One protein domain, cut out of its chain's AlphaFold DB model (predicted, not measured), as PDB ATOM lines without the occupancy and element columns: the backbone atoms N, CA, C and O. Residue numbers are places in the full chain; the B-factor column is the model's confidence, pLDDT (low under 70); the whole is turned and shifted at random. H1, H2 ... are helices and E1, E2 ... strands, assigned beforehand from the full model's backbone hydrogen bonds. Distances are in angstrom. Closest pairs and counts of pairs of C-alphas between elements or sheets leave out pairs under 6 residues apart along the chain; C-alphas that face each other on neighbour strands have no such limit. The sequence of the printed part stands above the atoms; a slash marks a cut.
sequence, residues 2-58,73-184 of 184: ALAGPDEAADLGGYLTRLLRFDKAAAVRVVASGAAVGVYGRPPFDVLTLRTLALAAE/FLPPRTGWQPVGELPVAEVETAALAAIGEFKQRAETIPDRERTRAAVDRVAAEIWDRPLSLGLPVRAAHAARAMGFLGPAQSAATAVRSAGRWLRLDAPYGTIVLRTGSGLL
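Overview. This is residues 2 to 58 and 73 to 184 of the 184 residues of an uncharacterized protein of Catenulispora sp. 13_1_20CM_3_70_7 (UniProt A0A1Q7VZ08). One strongly twisted sheet of seven strands forms a long wall, with H1 and H4 over one of its faces. H2 and H3 form a helical hairpin that reaches away from the sheet past H4, to one end of the longest axis. The printed part has 169 residues, in the order H1 E1 E2 E3 E4 H2 H3 H4 E5 E6 E7; the sheet runs E1 E2 E3 E7 E6 E5 E4, all antiparallel. The class is mixed, helices and strands. The whole is compact, with a radius of gyration of the C-alphas of 16.9 A, yet elongated, spanning 61 by 34 by 34 A.

Along the chain. H1, residues 6 to 22, begins with C-alpha 6 at (47.747, -46.118, -25.185) and is 25.0 A long. E1 is residues 28 to 33, E2 residues 36 to 41, and E3 residues 48 to 54, 19.8 A long. After the cut come E4, residues 81 to 87, and H2, residues 88 to 108, 30.5 A from C-alpha 88 at (30.435, -36.828, -43.195). H3 is residues 116 to 127, 16.0 A long, and H4 residues 137 to 145. E5, residues 156 to 162, is 20.1 A long; E6 is residues 165 to 170 and E7 residues 173 to 178, with C-alpha 178 at (21.823, -56.502, -43.313).

Arrangement. E1 E2 E3 and E5 E6 E7 are meanders, each strand the antiparallel neighbour of the one before. N 31 and O 38 of E1 and E2 are within hydrogen-bond range at 2.8 A, as are N 39 and O 51 of E2 and E3 at 2.8 A. Between the meanders, E3 and E7 have N 50 and O 174 at 2.8 A. N 168 and O 175 of E6 and E7 are 2.8 A apart, N 160 and O 167 of E5 and E6 2.9 A, and N 83 and O 159 of E4 and E5 2.8 A. H1, H2 and H4 on one face make two layers, helices on one face of a sheet. H1 lies over E2 and E3, at a height over the sheet of 9.6 A; the closest C-alphas of H1 and E3 are those of Glu 8 and Leu 53, 6.0 A. H4, at a height over the sheet of 9.2 A, lies over E7, with 5 of its 9 C-alphas falling on E7, and only just not over E6, on which 2 fall. H2 and H4 touch, about perpendicular at 77 degrees, Ala 95 and His 141 having the closest C-alphas, 4.6 A. H3 is not on the sheet; it touches H2 at a shallow tilt of 28 degrees, opposite ways, the closest C-alphas being those of Ala 106 and Val 119, 6.2 A. Every O i to N i+4 pair is within hydrogen-bond range in H2, H3 and H4, and 12 of 13 in H1.

Size, cuts and confidence. The C-alphas of Glu 58 and Arg 112, the two farthest apart, are 61.6 A apart. Residues 59 to 72 are not printed, and C-alphas 58 and 73 are 29.7 A apart across the cut. Of the links that are printed whole, none is long. The mean pLDDT of the printed part is 91.0; residue 58 and residues 180 to 184 are under 70.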
ATOM      1  N   ALA A   2      47.554 -57.911 -26.633       83.44
ATOM      2  CA  ALA A   2      47.860 -56.580 -26.121       83.44
ATOM      3  C   ALA A   2      47.690 -55.583 -27.273       83.44
ATOM      4  O   ALA A   2      48.040 -55.903 -28.413       83.44
ATOM      5  N   LEU A   3      47.104 -54.422 -26.986       85.19
ATOM      6  CA  LEU A   3      46.933 -53.345 -27.964       85.19
ATOM      7  C   LEU A   3      48.286 -52.692 -28.272       85.19
ATOM      8  O   LEU A   3      49.194 -52.741 -27.444       85.19
ATOM      9  N   ALA A   4      48.417 -52.098 -29.457       87.94
ATOM     10  CA  ALA A   4      49.681 -51.525 -29.922       87.94
ATOM     11  C   ALA A   4      50.160 -50.316 -29.097       87.94
ATOM     12  O   ALA A   4      51.356 -50.038 -29.072       87.94
ATOM     13  N   GLY A   5      49.258 -49.609 -28.411       89.44
ATOM     14  CA  GLY A   5      49.619 -48.435 -27.622       89.44
ATOM     15  C   GLY A   5      48.468 -47.854 -26.795       89.44
ATOM     16  O   GLY A   5      47.349 -48.376 -26.831       89.44
ATOM     17  N   PRO A   6      48.737 -46.775 -26.037       89.31
ATOM     18  CA  PRO A   6      47.747 -46.118 -25.185       89.31
ATOM     19  C   PRO A   6      46.585 -45.506 -25.978       89.31
ATOM     20  O   PRO A   6      45.455 -45.540 -25.497       89.31
ATOM     21  N   ASP A   7      46.832 -45.028 -27.200       91.06
ATOM     22  CA  ASP A   7      45.788 -44.451 -28.056       91.06
ATOM     23  C   ASP A   7      44.737 -45.499 -28.440       91.06
ATOM     24  O   ASP A   7      43.543 -45.254 -28.320       91.06
ATOM     25  N   GLU A   8      45.166 -46.720 -28.779       91.06
ATOM     26  CA  GLU A   8      44.261 -47.842 -29.072       91.06
ATOM     27  C   GLU A   8      43.412 -48.230 -27.852       91.06
ATOM     28  O   GLU A   8      42.232 -48.572 -27.969       91.06
ATOM     29  N   ALA A   9      44.001 -48.168 -26.653       90.00
ATOM     30  CA  ALA A   9      43.282 -48.431 -25.410       90.00
ATOM     31  C   ALA A   9      42.259 -47.326 -25.098       90.00
ATOM     32  O   ALA A   9      41.132 -47.632 -24.695       90.00
ATOM     33  N   ALA A  10      42.625 -46.059 -25.310       92.69
ATOM     34  CA  ALA A  10      41.733 -44.914 -25.145       92.69
ATOM     35  C   ALA A  10      40.563 -44.973 -26.139       92.69
ATOM     36  O   ALA A  10      39.404 -44.794 -25.753       92.69
ATOM     37  N   ASP A  11      40.848 -45.319 -27.392       92.06
ATOM     38  CA  ASP A  11      39.858 -45.497 -28.446       92.06
ATOM     39  C   ASP A  11      38.870 -46.622 -28.133       92.06
ATOM     40  O   ASP A  11      37.650 -46.428 -28.217       92.06
ATOM     41  N   LEU A  12      39.375 -47.785 -27.705       94.12
ATOM     42  CA  LEU A  12      38.534 -48.889 -27.252       94.12
ATOM     43  C   LEU A  12      37.670 -48.471 -26.054       94.12
ATOM     44  O   LEU A  12      36.462 -48.712 -26.055       94.12
ATOM     45  N   GLY A  13      38.259 -47.809 -25.056       94.62
ATOM     46  CA  GLY A  13      37.543 -47.310 -23.882       94.62
ATOM     47  C   GLY A  13      36.432 -46.322 -24.244       94.62
ATOM     48  O   GLY A  13      35.311 -46.422 -23.735       94.62
ATOM     49  N   GLY A  14      36.698 -45.416 -25.188       96.06
ATOM     50  CA  GLY A  14      35.717 -44.475 -25.717       96.06
ATOM     51  C   GLY A  14      34.581 -45.170 -26.470       96.06
ATOM     52  O   GLY A  14      33.416 -44.783 -26.339       96.06
ATOM     53  N   TYR A  15      34.885 -46.200 -27.255       96.25
ATOM     54  CA  TYR A  15      33.879 -46.995 -27.958       96.25
ATOM     55  C   TYR A  15      32.985 -47.786 -26.991       96.25
ATOM     56  O   TYR A  15      31.758 -47.696 -27.074       96.25
ATOM     57  N   LEU A  16      33.582 -48.498 -26.030       95.38
ATOM     58  CA  LEU A  16      32.848 -49.290 -25.038       95.38
ATOM     59  C   LEU A  16      31.985 -48.407 -24.132       95.38
ATOM     60  O   LEU A  16      30.825 -48.732 -23.892       95.38
ATOM     61  N   THR A  17      32.499 -47.252 -23.701       96.62
ATOM     62  CA  THR A  17      31.722 -46.263 -22.934       96.62
ATOM     63  C   THR A  17      30.462 -45.829 -23.685       96.62
ATOM     64  O   THR A  17      29.388 -45.721 -23.089       96.62
ATOM     65  N   ARG A  18      30.556 -45.612 -25.005       95.94
ATOM     66  CA  ARG A  18      29.398 -45.246 -25.836       95.94
ATOM     67  C   ARG A  18      28.411 -46.400 -25.997       95.94
ATOM     68  O   ARG A  18      27.215 -46.151 -25.910       95.94
ATOM     69  N   LEU A  19      28.870 -47.644 -26.157       92.31
ATOM     70  CA  LEU A  19      27.974 -48.810 -26.173       92.31
ATOM     71  C   LEU A  19      27.220 -48.960 -24.846       92.31
ATOM     72  O   LEU A  19      25.992 -49.015 -24.833       92.31
ATOM     73  N   LEU A  20      27.951 -48.925 -23.728       92.75
ATOM     74  CA  LEU A  20      27.407 -49.053 -22.372       92.75
ATOM     75  C   LEU A  20      26.510 -47.879 -21.958       92.75
ATOM     76  O   LEU A  20      25.825 -47.939 -20.932       92.75
ATOM     77  N   ARG A  21      26.516 -46.779 -22.715       94.25
ATOM     78  CA  ARG A  21      25.544 -45.694 -22.553       94.25
ATOM     79  C   ARG A  21      24.149 -46.118 -23.013       94.25
ATOM     80  O   ARG A  21      23.181 -45.676 -22.405       94.25
ATOM     81  N   PHE A  22      24.051 -46.933 -24.061       89.94
ATOM     82  CA  PHE A  22      22.774 -47.369 -24.634       89.94
ATOM     83  C   PHE A  22      22.270 -48.675 -24.027       89.94
ATOM     84  O   PHE A  22      21.071 -48.809 -23.807       89.94
ATOM     85  N   ASP A  23      23.172 -49.611 -23.739       86.44
ATOM     86  CA  ASP A  23      22.826 -50.899 -23.147       86.44
ATOM     87  C   ASP A  23      23.881 -51.301 -22.110       86.44
ATOM     88  O   ASP A  23      25.045 -51.535 -22.433       86.44
ATOM     89  N   LYS A  24      23.473 -51.380 -20.839       87.31
ATOM     90  CA  LYS A  24      24.359 -51.771 -19.730       87.31
ATOM     91  C   LYS A  24      24.766 -53.241 -19.782       87.31
ATOM     92  O   LYS A  24      25.774 -53.592 -19.178       87.31
ATOM     93  N   ALA A  25      24.013 -54.067 -20.501       85.56
ATOM     94  CA  ALA A  25      24.310 -55.469 -20.742       85.56
ATOM     95  C   ALA A  25      25.015 -55.697 -22.093       85.56
ATOM     96  O   ALA A  25      25.187 -56.849 -22.494       85.56
ATOM     97  N   ALA A  26      25.437 -54.629 -22.789       85.56
ATOM     98  CA  ALA A  26      26.079 -54.738 -24.092       85.56
ATOM     99  C   ALA A  26      27.287 -55.683 -24.040       85.56
ATOM    100  O   ALA A  26      28.295 -55.413 -23.382       85.56
ATOM    101  N   ALA A  27      27.203 -56.776 -24.791       86.19
ATOM    102  CA  ALA A  27      28.338 -57.638 -25.072       86.19
ATOM    103  C   ALA A  27      29.069 -57.149 -26.328       86.19
ATOM    104  O   ALA A  27      28.476 -56.527 -27.213       86.19
ATOM    105  N   VAL A  28      30.357 -57.476 -26.432       89.81
ATOM    106  CA  VAL A  28      31.133 -57.299 -27.663       89.81
ATOM    107  C   VAL A  28      31.728 -58.620 -28.112       89.81
ATOM    108  O   VAL A  28      32.122 -59.459 -27.301       89.81
ATOM    109  N   ARG A  29      31.825 -58.799 -29.427       89.12
ATOM    110  CA  ARG A  29      32.544 -59.914 -30.033       89.12
ATOM    111  C   ARG A  29      33.894 -59.431 -30.533       89.12
ATOM    112  O   ARG A  29      33.971 -58.575 -31.408       89.12
ATOM    113  N   VAL A  30      34.955 -60.022 -29.999       88.62
ATOM    114  CA  VAL A  30      36.334 -59.693 -30.361       88.62
ATOM    115  C   VAL A  30      36.849 -60.719 -31.363       88.62
ATOM    116  O   VAL A  30      36.752 -61.926 -31.140       88.62
ATOM    117  N   VAL A  31      37.367 -60.244 -32.490       85.62
ATOM    118  CA  VAL A  31      37.875 -61.073 -33.582       85.62
ATOM    119  C   VAL A  31      39.263 -60.593 -33.961       85.62
ATOM    120  O   VAL A  31      39.433 -59.504 -34.496       85.62
ATOM    121  N   ALA A  32      40.257 -61.431 -33.714       85.44
ATOM    122  CA  ALA A  32      41.625 -61.169 -34.117       85.44
ATOM    123  C   ALA A  32      41.889 -61.599 -35.562       85.44
ATOM    124  O   ALA A  32      41.409 -62.648 -36.000       85.44
ATOM    125  N   SER A  33      42.686 -60.812 -36.282       79.62
ATOM    126  CA  SER A  33      43.176 -61.149 -37.615       79.62
ATOM    127  C   SER A  33      44.542 -60.508 -37.844       79.62
ATOM    128  O   SER A  33      44.634 -59.304 -38.079       79.62
ATOM    129  N   GLY A  34      45.607 -61.311 -37.792       82.50
ATOM    130  CA  GLY A  34      46.975 -60.800 -37.894       82.50
ATOM    131  C   GLY A  34      47.256 -59.741 -36.823       82.50
ATOM    132  O   GLY A  34      46.909 -59.935 -35.659       82.50
ATOM    133  N   ALA A  35      47.843 -58.616 -37.231       87.12
ATOM    134  CA  ALA A  35      48.217 -57.503 -36.354       87.12
ATOM    135  C   ALA A  35      47.049 -56.574 -35.963       87.12
ATOM    136  O   ALA A  35      47.280 -55.496 -35.426       87.12
ATOM    137  N   ALA A  36      45.800 -56.960 -36.232       89.06
ATOM    138  CA  ALA A  36      44.630 -56.163 -35.892       89.06
ATOM    139  C   ALA A  36      43.588 -56.983 -35.128       89.06
ATOM    140  O   ALA A  36      43.465 -58.205 -35.280       89.06
ATOM    141  N   VAL A  37      42.790 -56.280 -34.333       90.12
ATOM    142  CA  VAL A  37      41.612 -56.823 -33.669       90.12
ATOM    143  C   VAL A  37      40.380 -56.013 -34.055       90.12
ATOM    144  O   VAL A  37      40.364 -54.790 -33.967       90.12
ATOM    145  N   GLY A  38      39.342 -56.712 -34.505       91.44
ATOM    146  CA  GLY A  38      38.010 -56.167 -34.711       91.44
ATOM    147  C   GLY A  38      37.151 -56.390 -33.471       91.44
ATOM    148  O   GLY A  38      36.980 -57.526 -33.028       91.44
ATOM    149  N   VAL A  39      36.587 -55.322 -32.922       93.38
ATOM    150  CA  VAL A  39      35.628 -55.351 -31.817       93.38
ATOM    151  C   VAL A  39      34.255 -55.006 -32.374       93.38
ATOM    152  O   VAL A  39      34.015 -53.879 -32.806       93.38
ATOM    153  N   TYR A  40      33.370 -56.000 -32.386       93.44
ATOM    154  CA  TYR A  40      31.997 -55.867 -32.849       93.44
ATOM    155  C   TYR A  40      31.054 -55.635 -31.674       93.44
ATOM    156  O   TYR A  40      31.068 -56.404 -30.714       93.44
ATOM    157  N   GLY A  41      30.191 -54.634 -31.778       92.12
ATOM    158  CA  GLY A  41      29.148 -54.329 -30.799       92.12
ATOM    159  C   GLY A  41      27.790 -54.173 -31.469       92.12
ATOM    160  O   GLY A  41      27.711 -53.875 -32.664       92.12
ATOM    161  N   ARG A  42      26.717 -54.380 -30.709       91.62
ATOM    162  CA  ARG A  42      25.342 -54.345 -31.217       91.62
ATOM    163  C   ARG A  42      24.523 -53.314 -30.434       91.62
ATOM    164  O   ARG A  42      23.890 -53.676 -29.449       91.62
ATOM    165  N   PRO A  43      24.568 -52.028 -30.820       91.38
ATOM    166  CA  PRO A  43      23.705 -51.029 -30.201       91.38
ATOM    167  C   PRO A  43      22.227 -51.288 -30.564       91.38
ATOM    168  O   PRO A  43      21.953 -52.010 -31.530       91.38
ATOM    169  N   PRO A  44      21.262 -50.674 -29.853       89.62
ATOM    170  CA  PRO A  44      19.825 -50.887 -30.060       89.62
ATOM    171  C   PRO A  44      19.284 -50.147 -31.302       89.62
ATOM    172  O   PRO A  44      18.278 -49.448 -31.236       89.62
ATOM    173  N   PHE A  45      19.976 -50.267 -32.438       89.69
ATOM    174  CA  PHE A  45      19.645 -49.609 -33.710       89.69
ATOM    175  C   PHE A  45      19.490 -50.605 -34.877       89.69
ATOM    176  O   PHE A  45      19.440 -50.196 -36.037       89.69
ATOM    177  N   ASP A  46      19.460 -51.910 -34.585       89.56
ATOM    178  CA  ASP A  46      19.483 -53.015 -35.563       89.56
ATOM    179  C   ASP A  46      20.664 -52.967 -36.539       89.56
ATOM    180  O   ASP A  46      20.572 -53.350 -37.707       89.56
ATOM    181  N   VAL A  47      21.811 -52.509 -36.044       93.19
ATOM    182  CA  VAL A  47      23.078 -52.526 -36.772       93.19
ATOM    183  C   VAL A  47      24.157 -53.208 -35.943       93.19
ATOM    184  O   VAL A  47      24.052 -53.357 -34.725       93.19
ATOM    185  N   LEU A  48      25.236 -53.581 -36.613       94.81
ATOM    186  CA  LEU A  48      26.510 -53.905 -35.999       94.81
ATOM    187  C   LEU A  48      27.439 -52.700 -36.104       94.81
ATOM    188  O   LEU A  48      27.477 -51.993 -37.108       94.81
ATOM    189  N   THR A  49      28.224 -52.498 -35.062       96.19
ATOM    190  CA  THR A  49      29.318 -51.527 -35.023       96.19
ATOM    191  C   THR A  49      30.621 -52.301 -35.010       96.19
ATOM    192  O   THR A  49      30.687 -53.359 -34.388       96.19
ATOM    193  N   LEU A  50      31.641 -51.800 -35.694       95.50
ATOM    194  CA  LEU A  50      32.967 -52.394 -35.736       95.50
ATOM    195  C   LEU A  50      34.012 -51.317 -35.455       95.50
ATOM    196  O   LEU A  50      34.080 -50.304 -36.153       95.50
ATOM    197  N   ARG A  51      34.854 -51.582 -34.459       95.62
ATOM    198  CA  ARG A  51      36.123 -50.887 -34.249       95.62
ATOM    199  C   ARG A  51      37.274 -51.811 -34.580       95.62
ATOM    200  O   ARG A  51      37.337 -52.917 -34.057       95.62
ATOM    201  N   THR A  52      38.174 -51.345 -35.434       92.81
ATOM    202  CA  THR A  52      39.436 -52.035 -35.708       92.81
ATOM    203  C   THR A  52      40.533 -51.313 -34.947       92.81
ATOM    204  O   THR A  52      40.578 -50.087 -34.990       92.81
ATOM    205  N   LEU A  53      41.358 -52.070 -34.233       93.12
ATOM    206  CA  LEU A  53      42.440 -51.573 -33.389       93.12
ATOM    207  C   LEU A  53      43.715 -52.350 -33.722       93.12
ATOM    208  O   LEU A  53      43.645 -53.554 -34.007       93.12
ATOM    209  N   ALA A  54      44.871 -51.697 -33.670       91.44
ATOM    210  CA  ALA A  54      46.154 -52.361 -33.845       91.44
ATOM    211  C   ALA A  54      46.547 -53.180 -32.602       91.44
ATOM    212  O   ALA A  54      46.375 -52.765 -31.451       91.44
ATOM    213  N   LEU A  55      47.113 -54.363 -32.839       87.75
ATOM    214  CA  LEU A  55      47.718 -55.212 -31.818       87.75
ATOM    215  C   LEU A  55      49.235 -55.019 -31.795       87.75
ATOM    216  O   LEU A  55      49.861 -54.826 -32.836       87.75
ATOM    217  N   ALA A  56      49.833 -55.140 -30.611       84.94
ATOM    218  CA  ALA A  56      51.281 -55.235 -30.487       84.94
ATOM    219  C   ALA A  56      51.792 -56.493 -31.216       84.94
ATOM    220  O   ALA A  56      51.160 -57.552 -31.144       84.94
ATOM    221  N   ALA A  57      52.939 -56.388 -31.897       73.00
ATOM    222  CA  ALA A  57      53.479 -57.442 -32.766       73.00
ATOM    223  C   ALA A  57      53.656 -58.798 -32.051       73.00
ATOM    224  O   ALA A  57      53.426 -59.852 -32.637       73.00
ATOM    225  N   GLU A  58      53.991 -58.773 -30.764       67.94
ATOM    226  CA  GLU A  58      54.208 -59.963 -29.932       67.94
ATOM    227  C   GLU A  58      52.900 -60.616 -29.451       67.94
ATOM    228  O   GLU A  58      52.900 -61.705 -28.878       67.94
ATOM    229  N   PHE A  73      24.889 -63.866 -37.201       73.50
ATOM    230  CA  PHE A  73      25.978 -63.936 -38.170       73.50
ATOM    231  C   PHE A  73      26.803 -62.650 -38.156       73.50
ATOM    232  O   PHE A  73      26.259 -61.546 -38.156       73.50
ATOM    233  N   LEU A  74      28.127 -62.800 -38.177       82.62
ATOM    234  CA  LEU A  74      29.006 -61.690 -38.520       82.62
ATOM    235  C   LEU A  74      28.914 -61.402 -40.024       82.62
ATOM    236  O   LEU A  74      28.635 -62.321 -40.803       82.62
ATOM    237  N   PRO A  75      29.177 -60.154 -40.440       87.12
ATOM    238  CA  PRO A  75      29.315 -59.840 -41.850       87.12
ATOM    239  C   PRO A  75      30.402 -60.697 -42.517       87.12
ATOM    240  O   PRO A  75      31.347 -61.133 -41.846       87.12
ATOM    241  N   PRO A  76      30.319 -60.904 -43.843       89.38
ATOM    242  CA  PRO A  76      31.393 -61.540 -44.587       89.38
ATOM    243  C   PRO A  76      32.690 -60.737 -44.428       89.38
ATOM    244  O   PRO A  76      32.689 -59.504 -44.384       89.38
ATOM    245  N   ARG A  77      33.818 -61.445 -44.334       85.56
ATOM    246  CA  ARG A  77      35.143 -60.814 -44.216       85.56
ATOM    247  C   ARG A  77      35.651 -60.272 -45.552       85.56
ATOM    248  O   ARG A  77      36.385 -59.292 -45.573       85.56
ATOM    249  N   THR A  78      35.256 -60.901 -46.653       87.75
ATOM    250  CA  THR A  78      35.694 -60.594 -48.020       87.75
ATOM    251  C   THR A  78      34.489 -60.352 -48.930       87.75
ATOM    252  O   THR A  78      33.343 -60.508 -48.508       87.75
ATOM    253  N   GLY A  79      34.741 -59.947 -50.178       92.62
ATOM    254  CA  GLY A  79      33.686 -59.735 -51.176       92.62
ATOM    255  C   GLY A  79      32.955 -58.394 -51.063       92.62
ATOM    256  O   GLY A  79      31.913 -58.224 -51.689       92.62
ATOM    257  N   TRP A  80      33.492 -57.449 -50.287       96.38
ATOM    258  CA  TRP A  80      32.983 -56.081 -50.211       96.38
ATOM    259  C   TRP A  80      33.301 -55.311 -51.490       96.38
ATOM    260  O   TRP A  80      34.471 -55.139 -51.828       96.38
ATOM    261  N   GLN A  81      32.263 -54.818 -52.157       96.94
ATOM    262  CA  GLN A  81      32.366 -53.976 -53.344       96.94
ATOM    263  C   GLN A  81      32.044 -52.520 -52.994       96.94
ATOM    264  O   GLN A  81      31.119 -52.283 -52.208       96.94
ATOM    265  N   PRO A  82      32.786 -51.542 -53.541       97.19
ATOM    266  CA  PRO A  82      32.465 -50.133 -53.360       97.19
ATOM    267  C   PRO A  82      31.117 -49.806 -54.010       97.19
ATOM    268  O   PRO A  82      30.848 -50.208 -55.138       97.19
ATOM    269  N   VAL A  83      30.272 -49.084 -53.277       97.06
ATOM    270  CA  VAL A  83      29.013 -48.512 -53.780       97.06
ATOM    271  C   VAL A  83      29.214 -47.031 -54.099       97.06
ATOM    272  O   VAL A  83      28.727 -46.549 -55.115       97.06
ATOM    273  N   GLY A  84      29.959 -46.319 -53.251       97.56
ATOM    274  CA  GLY A  84      30.295 -44.908 -53.424       97.56
ATOM    275  C   GLY A  84      30.779 -44.287 -52.117       97.56
ATOM    276  O   GLY A  84      31.014 -44.999 -51.139       97.56
ATOM    277  N   GLU A  85      30.902 -42.966 -52.095       97.56
ATOM    278  CA  GLU A  85      31.291 -42.196 -50.913       97.56
ATOM    279  C   GLU A  85      30.260 -41.106 -50.618       97.56
ATOM    280  O   GLU A  85      29.629 -40.584 -51.536       97.56
ATOM    281  N   LEU A  86      30.095 -40.772 -49.337       96.06
ATOM    282  CA  LEU A  86      29.247 -39.680 -48.856       96.06
ATOM    283  C   LEU A  86      30.058 -38.770 -47.933       96.06
ATOM    284  O   LEU A  86      30.789 -39.290 -47.080       96.06
ATOM    285  N   PRO A  87      29.913 -37.441 -48.018       97.06
ATOM    286  CA  PRO A  87      30.493 -36.539 -47.033       97.06
ATOM    287  C   PRO A  87      29.976 -36.850 -45.623       97.06
ATOM    288  O   PRO A  87      28.789 -37.130 -45.435       97.06
ATOM    289  N   VAL A  88      30.835 -36.718 -44.609       97.62
ATOM    290  CA  VAL A  88      30.435 -36.828 -43.195       97.62
ATOM    291  C   VAL A  88      29.273 -35.882 -42.882       97.62
ATOM    292  O   VAL A  88      28.320 -36.290 -42.218       97.62
ATOM    293  N   ALA A  89      29.303 -34.660 -43.423       97.19
ATOM    294  CA  ALA A  89      28.237 -33.677 -43.256       97.19
ATOM    295  C   ALA A  89      26.858 -34.182 -43.713       97.19
ATOM    296  O   ALA A  89      25.855 -33.901 -43.057       97.19
ATOM    297  N   GLU A  90      26.791 -34.936 -44.813       96.69
ATOM    298  CA  GLU A  90      25.530 -35.479 -45.327       96.69
ATOM    299  C   GLU A  90      24.973 -36.537 -44.371       96.69
ATOM    300  O   GLU A  90      23.808 -36.473 -43.968       96.69
ATOM    301  N   VAL A  91      25.830 -37.466 -43.940       97.81
ATOM    302  CA  VAL A  91      25.467 -38.522 -42.988       97.81
ATOM    303  C   VAL A  91      25.015 -37.919 -41.655       97.81
ATOM    304  O   VAL A  91      23.998 -38.329 -41.094       97.81
ATOM    305  N   GLU A  92      25.729 -36.915 -41.146       97.88
ATOM    306  CA  GLU A  92      25.359 -36.253 -39.897       97.88
ATOM    307  C   GLU A  92      24.043 -35.478 -40.015       97.88
ATOM    308  O   GLU A  92      23.187 -35.586 -39.132       97.88
ATOM    309  N   THR A  93      23.850 -34.746 -41.114       97.62
ATOM    310  CA  THR A  93      22.622 -33.980 -41.365       97.62
ATOM    311  C   THR A  93      21.410 -34.902 -41.422       97.62
ATOM    312  O   THR A  93      20.409 -34.637 -40.756       97.62
ATOM    313  N   ALA A  94      21.512 -36.024 -42.139       97.62
ATOM    314  CA  ALA A  94      20.446 -37.020 -42.211       97.62
ATOM    315  C   ALA A  94      20.108 -37.598 -40.827       97.62
ATOM    316  O   ALA A  94      18.935 -37.702 -40.459       97.62
ATOM    317  N   ALA A  95      21.126 -37.921 -40.021       97.75
ATOM    318  CA  ALA A  95      20.929 -38.415 -38.662       97.75
ATOM    319  C   ALA A  95      20.226 -37.384 -37.761       97.75
ATOM    320  O   ALA A  95      19.317 -37.740 -37.009       97.75
ATOM    321  N   LEU A  96      20.640 -36.115 -37.819       97.94
ATOM    322  CA  LEU A  96      20.057 -35.031 -37.025       97.94
ATOM    323  C   LEU A  96      18.613 -34.730 -37.428       97.94
ATOM    324  O   LEU A  96      17.757 -34.623 -36.548       97.94
ATOM    325  N   ALA A  97      18.339 -34.645 -38.731       98.12
ATOM    326  CA  ALA A  97      16.998 -34.411 -39.258       98.12
ATOM    327  C   ALA A  97      16.025 -35.496 -38.782       98.12
ATOM    328  O   ALA A  97      14.959 -35.194 -38.249       98.12
ATOM    329  N   ALA A  98      16.438 -36.758 -38.868       97.12
ATOM    330  CA  ALA A  98      15.621 -37.886 -38.452       97.12
ATOM    331  C   ALA A  98      15.401 -37.954 -36.928       97.12
ATOM    332  O   ALA A  98      14.305 -38.282 -36.477       97.12
ATOM    333  N   ILE A  99      16.398 -37.576 -36.113       97.19
ATOM    334  CA  ILE A  99      16.222 -37.400 -34.657       97.19
ATOM    335  C   ILE A  99      15.201 -36.299 -34.357       97.19
ATOM    336  O   ILE A  99      14.364 -36.479 -33.472       97.19
ATOM    337  N   GLY A 100      15.286 -35.166 -35.059       97.75
ATOM    338  CA  GLY A 100      14.344 -34.057 -34.911       97.75
ATOM    339  C   GLY A 100      12.917 -34.479 -35.254       97.75
ATOM    340  O   GLY A 100      12.016 -34.306 -34.437       97.75
ATOM    341  N   GLU A 101      12.736 -35.120 -36.409       97.44
ATOM    342  CA  GLU A 101      11.435 -35.619 -36.855       97.44
ATOM    343  C   GLU A 101      10.861 -36.658 -35.885       97.44
ATOM    344  O   GLU A 101       9.689 -36.575 -35.519       97.44
ATOM    345  N   PHE A 102      11.673 -37.617 -35.426       96.31
ATOM    346  CA  PHE A 102      11.215 -38.636 -34.483       96.31
ATOM    347  C   PHE A 102      10.696 -38.010 -33.187       96.31
ATOM    348  O   PHE A 102       9.617 -38.378 -32.729       96.31
ATOM    349  N   LYS A 103      11.429 -37.042 -32.618       95.19
ATOM    350  CA  LYS A 103      11.003 -36.327 -31.404       95.19
ATOM    351  C   LYS A 103       9.683 -35.598 -31.623       95.19
ATOM    352  O   LYS A 103       8.744 -35.820 -30.865       95.19
ATOM    353  N   GLN A 104       9.593 -34.817 -32.698       96.12
ATOM    354  CA  GLN A 104       8.381 -34.081 -33.047       96.12
ATOM    355  C   GLN A 104       7.181 -35.026 -33.197       96.12
ATOM    356  O   GLN A 104       6.131 -34.810 -32.597       96.12
ATOM    357  N   ARG A 105       7.329 -36.109 -33.968       95.38
ATOM    358  CA  ARG A 105       6.240 -37.065 -34.198       95.38
ATOM    359  C   ARG A 105       5.855 -37.810 -32.924       95.38
ATOM    360  O   ARG A 105       4.665 -37.973 -32.677       95.38
ATOM    361  N   ALA A 106       6.822 -38.219 -32.106       91.31
ATOM    362  CA  ALA A 106       6.560 -38.886 -30.833       91.31
ATOM    363  C   ALA A 106       5.771 -37.993 -29.856       91.31
ATOM    364  O   ALA A 106       4.875 -38.486 -29.170       91.31
ATOM    365  N   GLU A 107       6.052 -36.687 -29.832       91.88
ATOM    366  CA  GLU A 107       5.325 -35.702 -29.020       91.88
ATOM    367  C   GLU A 107       3.889 -35.480 -29.515       91.88
ATOM    368  O   GLU A 107       2.978 -35.329 -28.704       91.88
ATOM    369  N   THR A 108       3.656 -35.540 -30.832       92.88
ATOM    370  CA  THR A 108       2.307 -35.390 -31.409       92.88
ATOM    371  C   THR A 108       1.384 -36.591 -31.188       92.88
ATOM    372  O   THR A 108       0.186 -36.473 -31.442       92.88
ATOM    373  N   ILE A 109       1.895 -37.737 -30.713       90.12
ATOM    374  CA  ILE A 109       1.052 -38.903 -30.406       90.12
ATOM    375  C   ILE A 109       0.153 -38.552 -29.209       90.12
ATOM    376  O   ILE A 109       0.690 -38.285 -28.124       90.12
ATOM    377  N   PRO A 110      -1.190 -38.581 -29.363       90.12
ATOM    378  CA  PRO A 110      -2.113 -38.313 -28.264       90.12
ATOM    379  C   PRO A 110      -1.879 -39.278 -27.099       90.12
ATOM    380  O   PRO A 110      -1.659 -40.466 -27.331       90.12
ATOM    381  N   ASP A 111      -1.999 -38.816 -25.852       86.75
ATOM    382  CA  ASP A 111      -1.691 -39.635 -24.662       86.75
ATOM    383  C   ASP A 111      -2.442 -40.977 -24.645       86.75
ATOM    384  O   ASP A 111      -1.857 -42.017 -24.352       86.75
ATOM    385  N   ARG A 112      -3.715 -40.976 -25.063       87.69
ATOM    386  CA  ARG A 112      -4.562 -42.179 -25.198       87.69
ATOM    387  C   ARG A 112      -4.037 -43.222 -26.198       87.69
ATOM    388  O   ARG A 112      -4.398 -44.388 -26.104       87.69
ATOM    389  N   GLU A 113      -3.206 -42.813 -27.155       86.62
ATOM    390  CA  GLU A 113      -2.602 -43.661 -28.193       86.62
ATOM    391  C   GLU A 113      -1.089 -43.867 -27.987       86.62
ATOM    392  O   GLU A 113      -0.470 -44.642 -28.726       86.62
ATOM    393  N   ARG A 114      -0.480 -43.211 -26.982       86.94
ATOM    394  CA  ARG A 114       0.965 -43.244 -26.703       86.94
ATOM    395  C   ARG A 114       1.383 -44.583 -26.099       86.94
ATOM    396  O   ARG A 114       1.680 -44.722 -24.917       86.94
ATOM    397  N   THR A 115       1.424 -45.585 -26.962       91.69
ATOM    398  CA  THR A 115       1.893 -46.939 -26.671       91.69
ATOM    399  C   THR A 115       3.300 -47.144 -27.215       91.69
ATOM    400  O   THR A 115       3.728 -46.472 -28.158       91.69
ATOM    401  N   ARG A 116       4.017 -48.130 -26.664       88.44
ATOM    402  CA  ARG A 116       5.341 -48.511 -27.169       88.44
ATOM    403  C   ARG A 116       5.303 -48.868 -28.660       88.44
ATOM    404  O   ARG A 116       6.128 -48.379 -29.418       88.44
ATOM    405  N   ALA A 117       4.281 -49.612 -29.085       89.88
ATOM    406  CA  ALA A 117       4.080 -49.991 -30.481       89.88
ATOM    407  C   ALA A 117       3.837 -48.788 -31.414       89.88
ATOM    408  O   ALA A 117       4.309 -48.792 -32.549       89.88
ATOM    409  N   ALA A 118       3.120 -47.754 -30.957       91.12
ATOM    410  CA  ALA A 118       2.917 -46.538 -31.747       91.12
ATOM    411  C   ALA A 118       4.238 -45.785 -31.966       91.12
ATOM    412  O   ALA A 118       4.544 -45.386 -33.090       91.12
ATOM    413  N   VAL A 119       5.050 -45.654 -30.912       91.44
ATOM    414  CA  VAL A 119       6.382 -45.037 -30.993       91.44
ATOM    415  C   VAL A 119       7.323 -45.863 -31.875       91.44
ATOM    416  O   VAL A 119       8.011 -45.298 -32.725       91.44
ATOM    417  N   ASP A 120       7.321 -47.189 -31.731       90.00
ATOM    418  CA  ASP A 120       8.160 -48.086 -32.533       90.00
ATOM    419  C   ASP A 120       7.771 -48.059 -34.024       90.00
ATOM    420  O   ASP A 120       8.641 -48.158 -34.887       90.00
ATOM    421  N   ARG A 121       6.489 -47.841 -34.357       90.25
ATOM    422  CA  ARG A 121       6.048 -47.640 -35.748       90.25
ATOM    423  C   ARG A 121       6.623 -46.357 -36.348       90.25
ATOM    424  O   ARG A 121       7.174 -46.395 -37.443       90.25
ATOM    425  N   VAL A 122       6.540 -45.243 -35.616       92.88
ATOM    426  CA  VAL A 122       7.148 -43.965 -36.032       92.88
ATOM    427  C   VAL A 122       8.658 -44.124 -36.204       92.88
ATOM    428  O   VAL A 122       9.220 -43.640 -37.184       92.88
ATOM    429  N   ALA A 123       9.310 -44.832 -35.280       90.06
ATOM    430  CA  ALA A 123      10.726 -45.155 -35.373       90.06
ATOM    431  C   ALA A 123      11.033 -45.924 -36.671       90.06
ATOM    432  O   ALA A 123      11.845 -45.460 -37.465       90.06
ATOM    433  N   ALA A 124      10.360 -47.050 -36.927       89.00
ATOM    434  CA  ALA A 124      10.582 -47.864 -38.124       89.00
ATOM    435  C   ALA A 124      10.418 -47.051 -39.422       89.00
ATOM    436  O   ALA A 124      11.295 -47.073 -40.283       89.00
ATOM    437  N   GLU A 125       9.353 -46.249 -39.521       92.12
ATOM    438  CA  GLU A 125       9.087 -45.399 -40.687       92.12
ATOM    439  C   GLU A 125      10.171 -44.357 -40.972       92.12
ATOM    440  O   GLU A 125      10.336 -43.966 -42.126       92.12
ATOM    441  N   ILE A 126      10.852 -43.843 -39.947       95.44
ATOM    442  CA  ILE A 126      11.901 -42.824 -40.094       95.44
ATOM    443  C   ILE A 126      13.250 -43.496 -40.347       95.44
ATOM    444  O   ILE A 126      13.990 -43.112 -41.252       95.44
ATOM    445  N   TRP A 127      13.573 -44.503 -39.540       93.19
ATOM    446  CA  TRP A 127      14.893 -45.118 -39.497       93.19
ATOM    447  C   TRP A 127      15.190 -46.008 -40.709       93.19
ATOM    448  O   TRP A 127      16.360 -46.142 -41.073       93.19
ATOM    449  N   ASP A 128      14.164 -46.564 -41.361       91.31
ATOM    450  CA  ASP A 128      14.314 -47.399 -42.563       91.31
ATOM    451  C   ASP A 128      14.270 -46.618 -43.879       91.31
ATOM    452  O   ASP A 128      14.453 -47.206 -44.948       91.31
ATOM    453  N   ARG A 129      14.081 -45.293 -43.832       94.12
ATOM    454  CA  ARG A 129      14.121 -44.472 -45.049       94.12
ATOM    455  C   ARG A 129      15.500 -44.557 -45.697       94.12
ATOM    456  O   ARG A 129      16.505 -44.472 -44.983       94.12
ATOM    457  N   PRO A 130      15.570 -44.692 -47.029       94.06
ATOM    458  CA  PRO A 130      16.840 -44.668 -47.729       94.06
ATOM    459  C   PRO A 130      17.422 -43.246 -47.738       94.06
ATOM    460  O   PRO A 130      16.745 -42.276 -48.072       94.06
ATOM    461  N   LEU A 131      18.699 -43.155 -47.393       92.81
ATOM    462  CA  LEU A 131      19.634 -42.100 -47.765       92.81
ATOM    463  C   LEU A 131      20.261 -42.448 -49.132       92.81
ATOM    464  O   LEU A 131      20.040 -43.527 -49.696       92.81
ATOM    465  N   SER A 132      21.085 -41.542 -49.652       94.00
ATOM    466  CA  SER A 132      22.020 -41.773 -50.752       94.00
ATOM    467  C   SER A 132      22.749 -43.120 -50.644       94.00
ATOM    468  O   SER A 132      23.059 -43.615 -49.555       94.00
ATOM    469  N   LEU A 133      23.027 -43.728 -51.802       94.25
ATOM    470  CA  LEU A 133      23.700 -45.031 -51.929       94.25
ATOM    471  C   LEU A 133      22.970 -46.203 -51.231       94.25
ATOM    472  O   LEU A 133      23.569 -47.249 -50.983       94.25
ATOM    473  N   GLY A 134      21.676 -46.049 -50.925       92.12
ATOM    474  CA  GLY A 134      20.834 -47.108 -50.361       92.12
ATOM    475  C   GLY A 134      21.077 -47.398 -48.877       92.12
ATOM    476  O   GLY A 134      20.569 -48.390 -48.355       92.12
ATOM    477  N   LEU A 135      21.847 -46.552 -48.187       94.00
ATOM    478  CA  LEU A 135      22.013 -46.624 -46.737       94.00
ATOM    479  C   LEU A 135      20.716 -46.216 -46.046       94.00
ATOM    480  O   LEU A 135      20.203 -45.149 -46.346       94.00
ATOM    481  N   PRO A 136      20.180 -46.972 -45.083       95.38
ATOM    482  CA  PRO A 136      19.058 -46.479 -44.308       95.38
ATOM    483  C   PRO A 136      19.529 -45.426 -43.299       95.38
ATOM    484  O   PRO A 136      20.647 -45.491 -42.774       95.38
ATOM    485  N   VAL A 137      18.645 -44.491 -42.961       96.31
ATOM    486  CA  VAL A 137      18.905 -43.428 -41.980       96.31
ATOM    487  C   VAL A 137      19.372 -43.982 -40.624       96.31
ATOM    488  O   VAL A 137      20.198 -43.354 -39.958       96.31
ATOM    489  N   ARG A 138      18.951 -45.191 -40.220       95.56
ATOM    490  CA  ARG A 138      19.472 -45.854 -39.006       95.56
ATOM    491  C   ARG A 138      20.987 -46.030 -38.998       95.56
ATOM    492  O   ARG A 138      21.596 -45.928 -37.937       95.56
ATOM    493  N   ALA A 139      21.607 -46.271 -40.154       96.56
ATOM    494  CA  ALA A 139      23.056 -46.417 -40.243       96.56
ATOM    495  C   ALA A 139      23.754 -45.080 -39.955       96.56
ATOM    496  O   ALA A 139      24.728 -45.044 -39.202       96.56
ATOM    497  N   ALA A 140      23.199 -43.980 -40.472       97.38
ATOM    498  CA  ALA A 140      23.657 -42.626 -40.180       97.38
ATOM    499  C   ALA A 140      23.476 -42.274 -38.693       97.38
ATOM    500  O   ALA A 140      24.411 -41.806 -38.037       97.38
ATOM    501  N   HIS A 141      22.300 -42.576 -38.128       97.38
ATOM    502  CA  HIS A 141      22.022 -42.389 -36.705       97.38
ATOM    503  C   HIS A 141      23.017 -43.151 -35.824       97.38
ATOM    504  O   HIS A 141      23.595 -42.567 -34.907       97.38
ATOM    505  N   ALA A 142      23.265 -44.427 -36.127       97.38
ATOM    506  CA  ALA A 142      24.203 -45.254 -35.380       97.38
ATOM    507  C   ALA A 142      25.645 -44.737 -35.486       97.38
ATOM    508  O   ALA A 142      26.328 -44.645 -34.467       97.38
ATOM    509  N   ALA A 143      26.103 -44.345 -36.681       97.94
ATOM    510  CA  ALA A 143      27.435 -43.765 -36.868       97.94
ATOM    511  C   ALA A 143      27.626 -42.510 -36.002       97.94
ATOM    512  O   ALA A 143      28.641 -42.376 -35.316       97.94
ATOM    513  N   ARG A 144      26.618 -41.630 -35.962       97.12
ATOM    514  CA  ARG A 144      26.615 -40.443 -35.100       97.12
ATOM    515  C   ARG A 144      26.592 -40.809 -33.616       97.12
ATOM    516  O   ARG A 144      27.407 -40.307 -32.848       97.12
ATOM    517  N   ALA A 145      25.673 -41.680 -33.203       96.69
ATOM    518  CA  ALA A 145      25.501 -42.093 -31.810       96.69
ATOM    519  C   ALA A 145      26.774 -42.736 -31.232       96.69
ATOM    520  O   ALA A 145      27.110 -42.517 -30.066       96.69
ATOM    521  N   MET A 146      27.508 -43.473 -32.066       97.50
ATOM    522  CA  MET A 146      28.784 -44.094 -31.715       97.50
ATOM    523  C   MET A 146      29.993 -43.167 -31.873       97.50
ATOM    524  O   MET A 146      31.099 -43.550 -31.499       97.50
ATOM    525  N   GLY A 147      29.800 -41.946 -32.376       96.50
ATOM    526  CA  GLY A 147      30.872 -40.974 -32.586       96.50
ATOM    527  C   GLY A 147      31.832 -41.338 -33.720       96.50
ATOM    528  O   GLY A 147      32.969 -40.883 -33.710       96.50
ATOM    529  N   PHE A 148      31.406 -42.159 -34.683       97.81
ATOM    530  CA  PHE A 148      32.261 -42.642 -35.774       97.81
ATOM    531  C   PHE A 148      32.517 -41.601 -36.868       97.81
ATOM    532  O   PHE A 148      33.486 -41.723 -37.613       97.81
ATOM    533  N   LEU A 149      31.667 -40.577 -36.950       96.75
ATOM    534  CA  LEU A 149      31.778 -39.497 -37.930       96.75
ATOM    535  C   LEU A 149      32.939 -38.538 -37.621       96.75
ATOM    536  O   LEU A 149      33.591 -38.040 -38.534       96.75
ATOM    537  N   GLY A 150      33.243 -38.341 -36.333       92.00
ATOM    538  CA  GLY A 150      34.230 -37.360 -35.885       92.00
ATOM    539  C   GLY A 150      33.826 -35.905 -36.152       92.00
ATOM    540  O   GLY A 150      32.695 -35.650 -36.548       92.00
ATOM    541  N   PRO A 151      34.731 -34.942 -35.905       90.25
ATOM    542  CA  PRO A 151      34.437 -33.509 -36.037       90.25
ATOM    543  C   PRO A 151      34.676 -32.936 -37.447       90.25
ATOM    544  O   PRO A 151      34.353 -31.779 -37.711       90.25
ATOM    545  N   ALA A 152      35.317 -33.697 -38.339       90.50
ATOM    546  CA  ALA A 152      35.746 -33.215 -39.648       90.50
ATOM    547  C   ALA A 152      34.635 -33.391 -40.695       90.50
ATOM    548  O   ALA A 152      34.554 -34.417 -41.364       90.50
ATOM    549  N   GLN A 153      33.813 -32.358 -40.874       85.69
ATOM    550  CA  GLN A 153      32.642 -32.399 -41.762       85.69
ATOM    551  C   GLN A 153      32.970 -32.640 -43.244       85.69
ATOM    552  O   GLN A 153      32.138 -33.174 -43.977       85.69
ATOM    553  N   SER A 154      34.171 -32.250 -43.680       85.06
ATOM    554  CA  SER A 154      34.669 -32.459 -45.043       85.06
ATOM    555  C   SER A 154      35.250 -33.853 -45.283       85.06
ATOM    556  O   SER A 154      35.565 -34.182 -46.425       85.06
ATOM    557  N   ALA A 155      35.414 -34.677 -44.241       92.56
ATOM    558  CA  ALA A 155      35.866 -36.049 -44.415       92.56
ATOM    559  C   ALA A 155      34.820 -36.862 -45.195       92.56
ATOM    560  O   ALA A 155      33.617 -36.610 -45.109       92.56
ATOM    561  N   ALA A 156      35.286 -37.854 -45.946       94.69
ATOM    562  CA  ALA A 156      34.424 -38.780 -46.664       94.69
ATOM    563  C   ALA A 156      34.150 -40.032 -45.824       94.69
ATOM    564  O   ALA A 156      34.984 -40.493 -45.042       94.69
ATOM    565  N   THR A 157      32.968 -40.597 -46.022       97.62
ATOM    566  CA  THR A 157      32.586 -41.933 -45.576       97.62
ATOM    567  C   THR A 157      32.428 -42.823 -46.800       97.62
ATOM    568  O   THR A 157      31.919 -42.374 -47.825       97.62
ATOM    569  N   ALA A 158      32.853 -44.080 -46.715       97.94
ATOM    570  CA  ALA A 158      32.750 -45.016 -47.831       97.94
ATOM    571  C   ALA A 158      31.607 -46.005 -47.606       97.94
ATOM    572  O   ALA A 158      31.466 -46.582 -46.527       97.94
ATOM    573  N   VAL A 159      30.820 -46.249 -48.649       97.81
ATOM    574  CA  VAL A 159      29.704 -47.193 -48.640       97.81
ATOM    575  C   VAL A 159      30.092 -48.421 -49.439       97.81
ATOM    576  O   VAL A 159      30.551 -48.326 -50.579       97.81
ATOM    577  N   ARG A 160      29.925 -49.595 -48.836       98.00
ATOM    578  CA  ARG A 160      30.285 -50.881 -49.434       98.00
ATOM    579  C   ARG A 160      29.148 -51.878 -49.287       98.00
ATOM    580  O   ARG A 160      28.397 -51.834 -48.314       98.00
ATOM    581  N   SER A 161      29.047 -52.806 -50.233       96.69
ATOM    582  CA  SER A 161      28.054 -53.882 -50.208       96.69
ATOM    583  C   SER A 161      28.695 -55.258 -50.378       96.69
ATOM    584  O   SER A 161      29.742 -55.392 -51.008       96.69
ATOM    585  N   ALA A 162      28.080 -56.282 -49.788       95.12
ATOM    586  CA  ALA A 162      28.471 -57.681 -49.955       95.12
ATOM    587  C   ALA A 162      27.226 -58.575 -49.845       95.12
ATOM    588  O   ALA A 162      26.773 -58.914 -48.749       95.12
ATOM    589  N   GLY A 163      26.626 -58.935 -50.983       91.81
ATOM    590  CA  GLY A 163      25.346 -59.647 -51.011       91.81
ATOM    591  C   GLY A 163      24.253 -58.855 -50.284       91.81
ATOM    592  O   GLY A 163      23.938 -57.733 -50.661       91.81
ATOM    593  N   ARG A 164      23.695 -59.420 -49.207       91.19
ATOM    594  CA  ARG A 164      22.677 -58.762 -48.364       91.19
ATOM    595  C   ARG A 164      23.260 -57.888 -47.249       91.19
ATOM    596  O   ARG A 164      22.594 -57.677 -46.242       91.19
ATOM    597  N   TRP A 165      24.501 -57.439 -47.363       94.31
ATOM    598  CA  TRP A 165      25.137 -56.583 -46.365       94.31
ATOM    599  C   TRP A 165      25.450 -55.214 -46.946       94.31
ATOM    600  O   TRP A 165      25.925 -55.117 -48.076       94.31
ATOM    601  N   LEU A 166      25.230 -54.182 -46.137       95.81
ATOM    602  CA  LEU A 166      25.733 -52.833 -46.358       95.81
ATOM    603  C   LEU A 166      26.679 -52.453 -45.230       95.81
ATOM    604  O   LEU A 166      26.529 -52.892 -44.085       95.81
ATOM    605  N   ARG A 167      27.654 -51.623 -45.572       96.50
ATOM    606  CA  ARG A 167      28.660 -51.123 -44.653       96.50
ATOM    607  C   ARG A 167      28.936 -49.660 -44.933       96.50
ATOM    608  O   ARG A 167      29.191 -49.301 -46.077       96.50
ATOM    609  N   LEU A 168      28.897 -48.859 -43.881       98.00
ATOM    610  CA  LEU A 168      29.340 -47.474 -43.865       98.00
ATOM    611  C   LEU A 168      30.657 -47.426 -43.095       98.00
ATOM    612  O   LEU A 168      30.677 -47.665 -41.887       98.00
ATOM    613  N   ASP A 169      31.745 -47.131 -43.790       98.00
ATOM    614  CA  ASP A 169      33.051 -46.899 -43.189       98.00
ATOM    615  C   ASP A 169      33.223 -45.405 -42.958       98.00
ATOM    616  O   ASP A 169      33.403 -44.634 -43.901       98.00
ATOM    617  N   ALA A 170      33.124 -45.009 -41.694       97.62
ATOM    618  CA  ALA A 170      33.340 -43.647 -41.244       97.62
ATOM    619  C   ALA A 170      34.747 -43.510 -40.627       97.62
ATOM    620  O   ALA A 170      35.371 -44.524 -40.292       97.62
ATOM    621  N   PRO A 171      35.263 -42.279 -40.452       96.38
ATOM    622  CA  PRO A 171      36.655 -42.068 -40.056       96.38
ATOM    623  C   PRO A 171      37.073 -42.773 -38.756       96.38
ATOM    624  O   PRO A 171      38.203 -43.238 -38.652       96.38
ATOM    625  N   TYR A 172      36.163 -42.899 -37.784       95.56
ATOM    626  CA  TYR A 172      36.459 -43.466 -36.460       95.56
ATOM    627  C   TYR A 172      35.749 -44.798 -36.189       95.56
ATOM    628  O   TYR A 172      35.672 -45.241 -35.039       95.56
ATOM    629  N   GLY A 173      35.198 -45.442 -37.219       97.06
ATOM    630  CA  GLY A 173      34.583 -46.754 -37.079       97.06
ATOM    631  C   GLY A 173      33.627 -47.109 -38.207       97.06
ATOM    632  O   GLY A 173      33.279 -46.296 -39.059       97.06
ATOM    633  N   THR A 174      33.166 -48.350 -38.178       97.94
ATOM    634  CA  THR A 174      32.344 -48.913 -39.243       97.94
ATOM    635  C   THR A 174      30.967 -49.297 -38.712       97.94
ATOM    636  O   THR A 174      30.850 -49.941 -37.668       97.94
ATOM    637  N   ILE A 175      29.918 -48.958 -39.458       97.81
ATOM    638  CA  ILE A 175      28.565 -49.491 -39.267       97.81
ATOM    639  C   ILE A 175      28.316 -50.571 -40.313       97.81
ATOM    640  O   ILE A 175      28.580 -50.367 -41.493       97.81
ATOM    641  N   VAL A 176      27.798 -51.721 -39.892       96.31
ATOM    642  CA  VAL A 176      27.449 -52.842 -40.768       96.31
ATOM    643  C   VAL A 176      26.014 -53.253 -40.491       96.31
ATOM    644  O   VAL A 176      25.612 -53.387 -39.341       96.31
ATOM    645  N   LEU A 177      25.232 -53.492 -41.531       93.31
ATOM    646  CA  LEU A 177      23.845 -53.912 -41.399       93.31
ATOM    647  C   LEU A 177      23.462 -54.868 -42.520       93.31
ATOM    648  O   LEU A 177      24.109 -54.919 -43.569       93.31
ATOM    649  N   ARG A 178      22.389 -55.621 -42.299       89.88
ATOM    650  CA  ARG A 178      21.823 -56.502 -43.313       89.88
ATOM    651  C   ARG A 178      20.709 -55.772 -44.059       89.88
ATOM    652  O   ARG A 178      19.834 -55.173 -43.446       89.88
ATOM    653  N   THR A 179      20.721 -55.839 -45.383       80.06
ATOM    654  CA  THR A 179      19.646 -55.320 -46.224       80.06
ATOM    655  C   THR A 179      18.463 -56.290 -46.245       80.06
ATOM    656  O   THR A 179      18.605 -57.520 -46.348       80.06
ATOM    657  N   GLY A 180      17.261 -55.731 -46.111       67.12
ATOM    658  CA  GLY A 180      16.010 -56.489 -46.146       67.12
ATOM    659  C   GLY A 180      15.745 -57.356 -44.912       67.12
ATOM    660  O   GLY A 180      15.108 -58.399 -45.042       67.12
ATOM    661  N   SER A 181      16.255 -56.991 -43.735       51.59
ATOM    662  CA  SER A 181      15.770 -57.548 -42.468       51.59
ATOM    663  C   SER A 181      14.758 -56.596 -41.840       51.59
ATOM    664  O   SER A 181      15.101 -55.815 -40.961       51.59
ATOM    665  N   GLY A 182      13.507 -56.692 -42.293       40.00
ATOM    666  CA  GLY A 182      12.405 -56.614 -41.341       40.00
ATOM    667  C   GLY A 182      12.481 -57.859 -40.455       40.00
ATOM    668  O   GLY A 182      12.692 -58.947 -40.985       40.00
ATOM    669  N   LEU A 183      12.420 -57.648 -39.139       30.17
ATOM    670  CA  LEU A 183      12.096 -58.606 -38.072       30.17
ATOM    671  C   LEU A 183      12.487 -60.080 -38.315       30.17
ATOM    672  O   LEU A 183      11.797 -60.817 -39.020       30.17
ATOM    673  N   LEU A 184      13.538 -60.526 -37.625       32.56
ATOM    674  CA  LEU A 184      13.552 -61.861 -37.023       32.56
ATOM    675  C   LEU A 184      13.582 -61.685 -35.510       32.56
ATOM    676  O   LEU A 184      14.422 -60.870 -35.062       32.56
TER     677      LEU A 184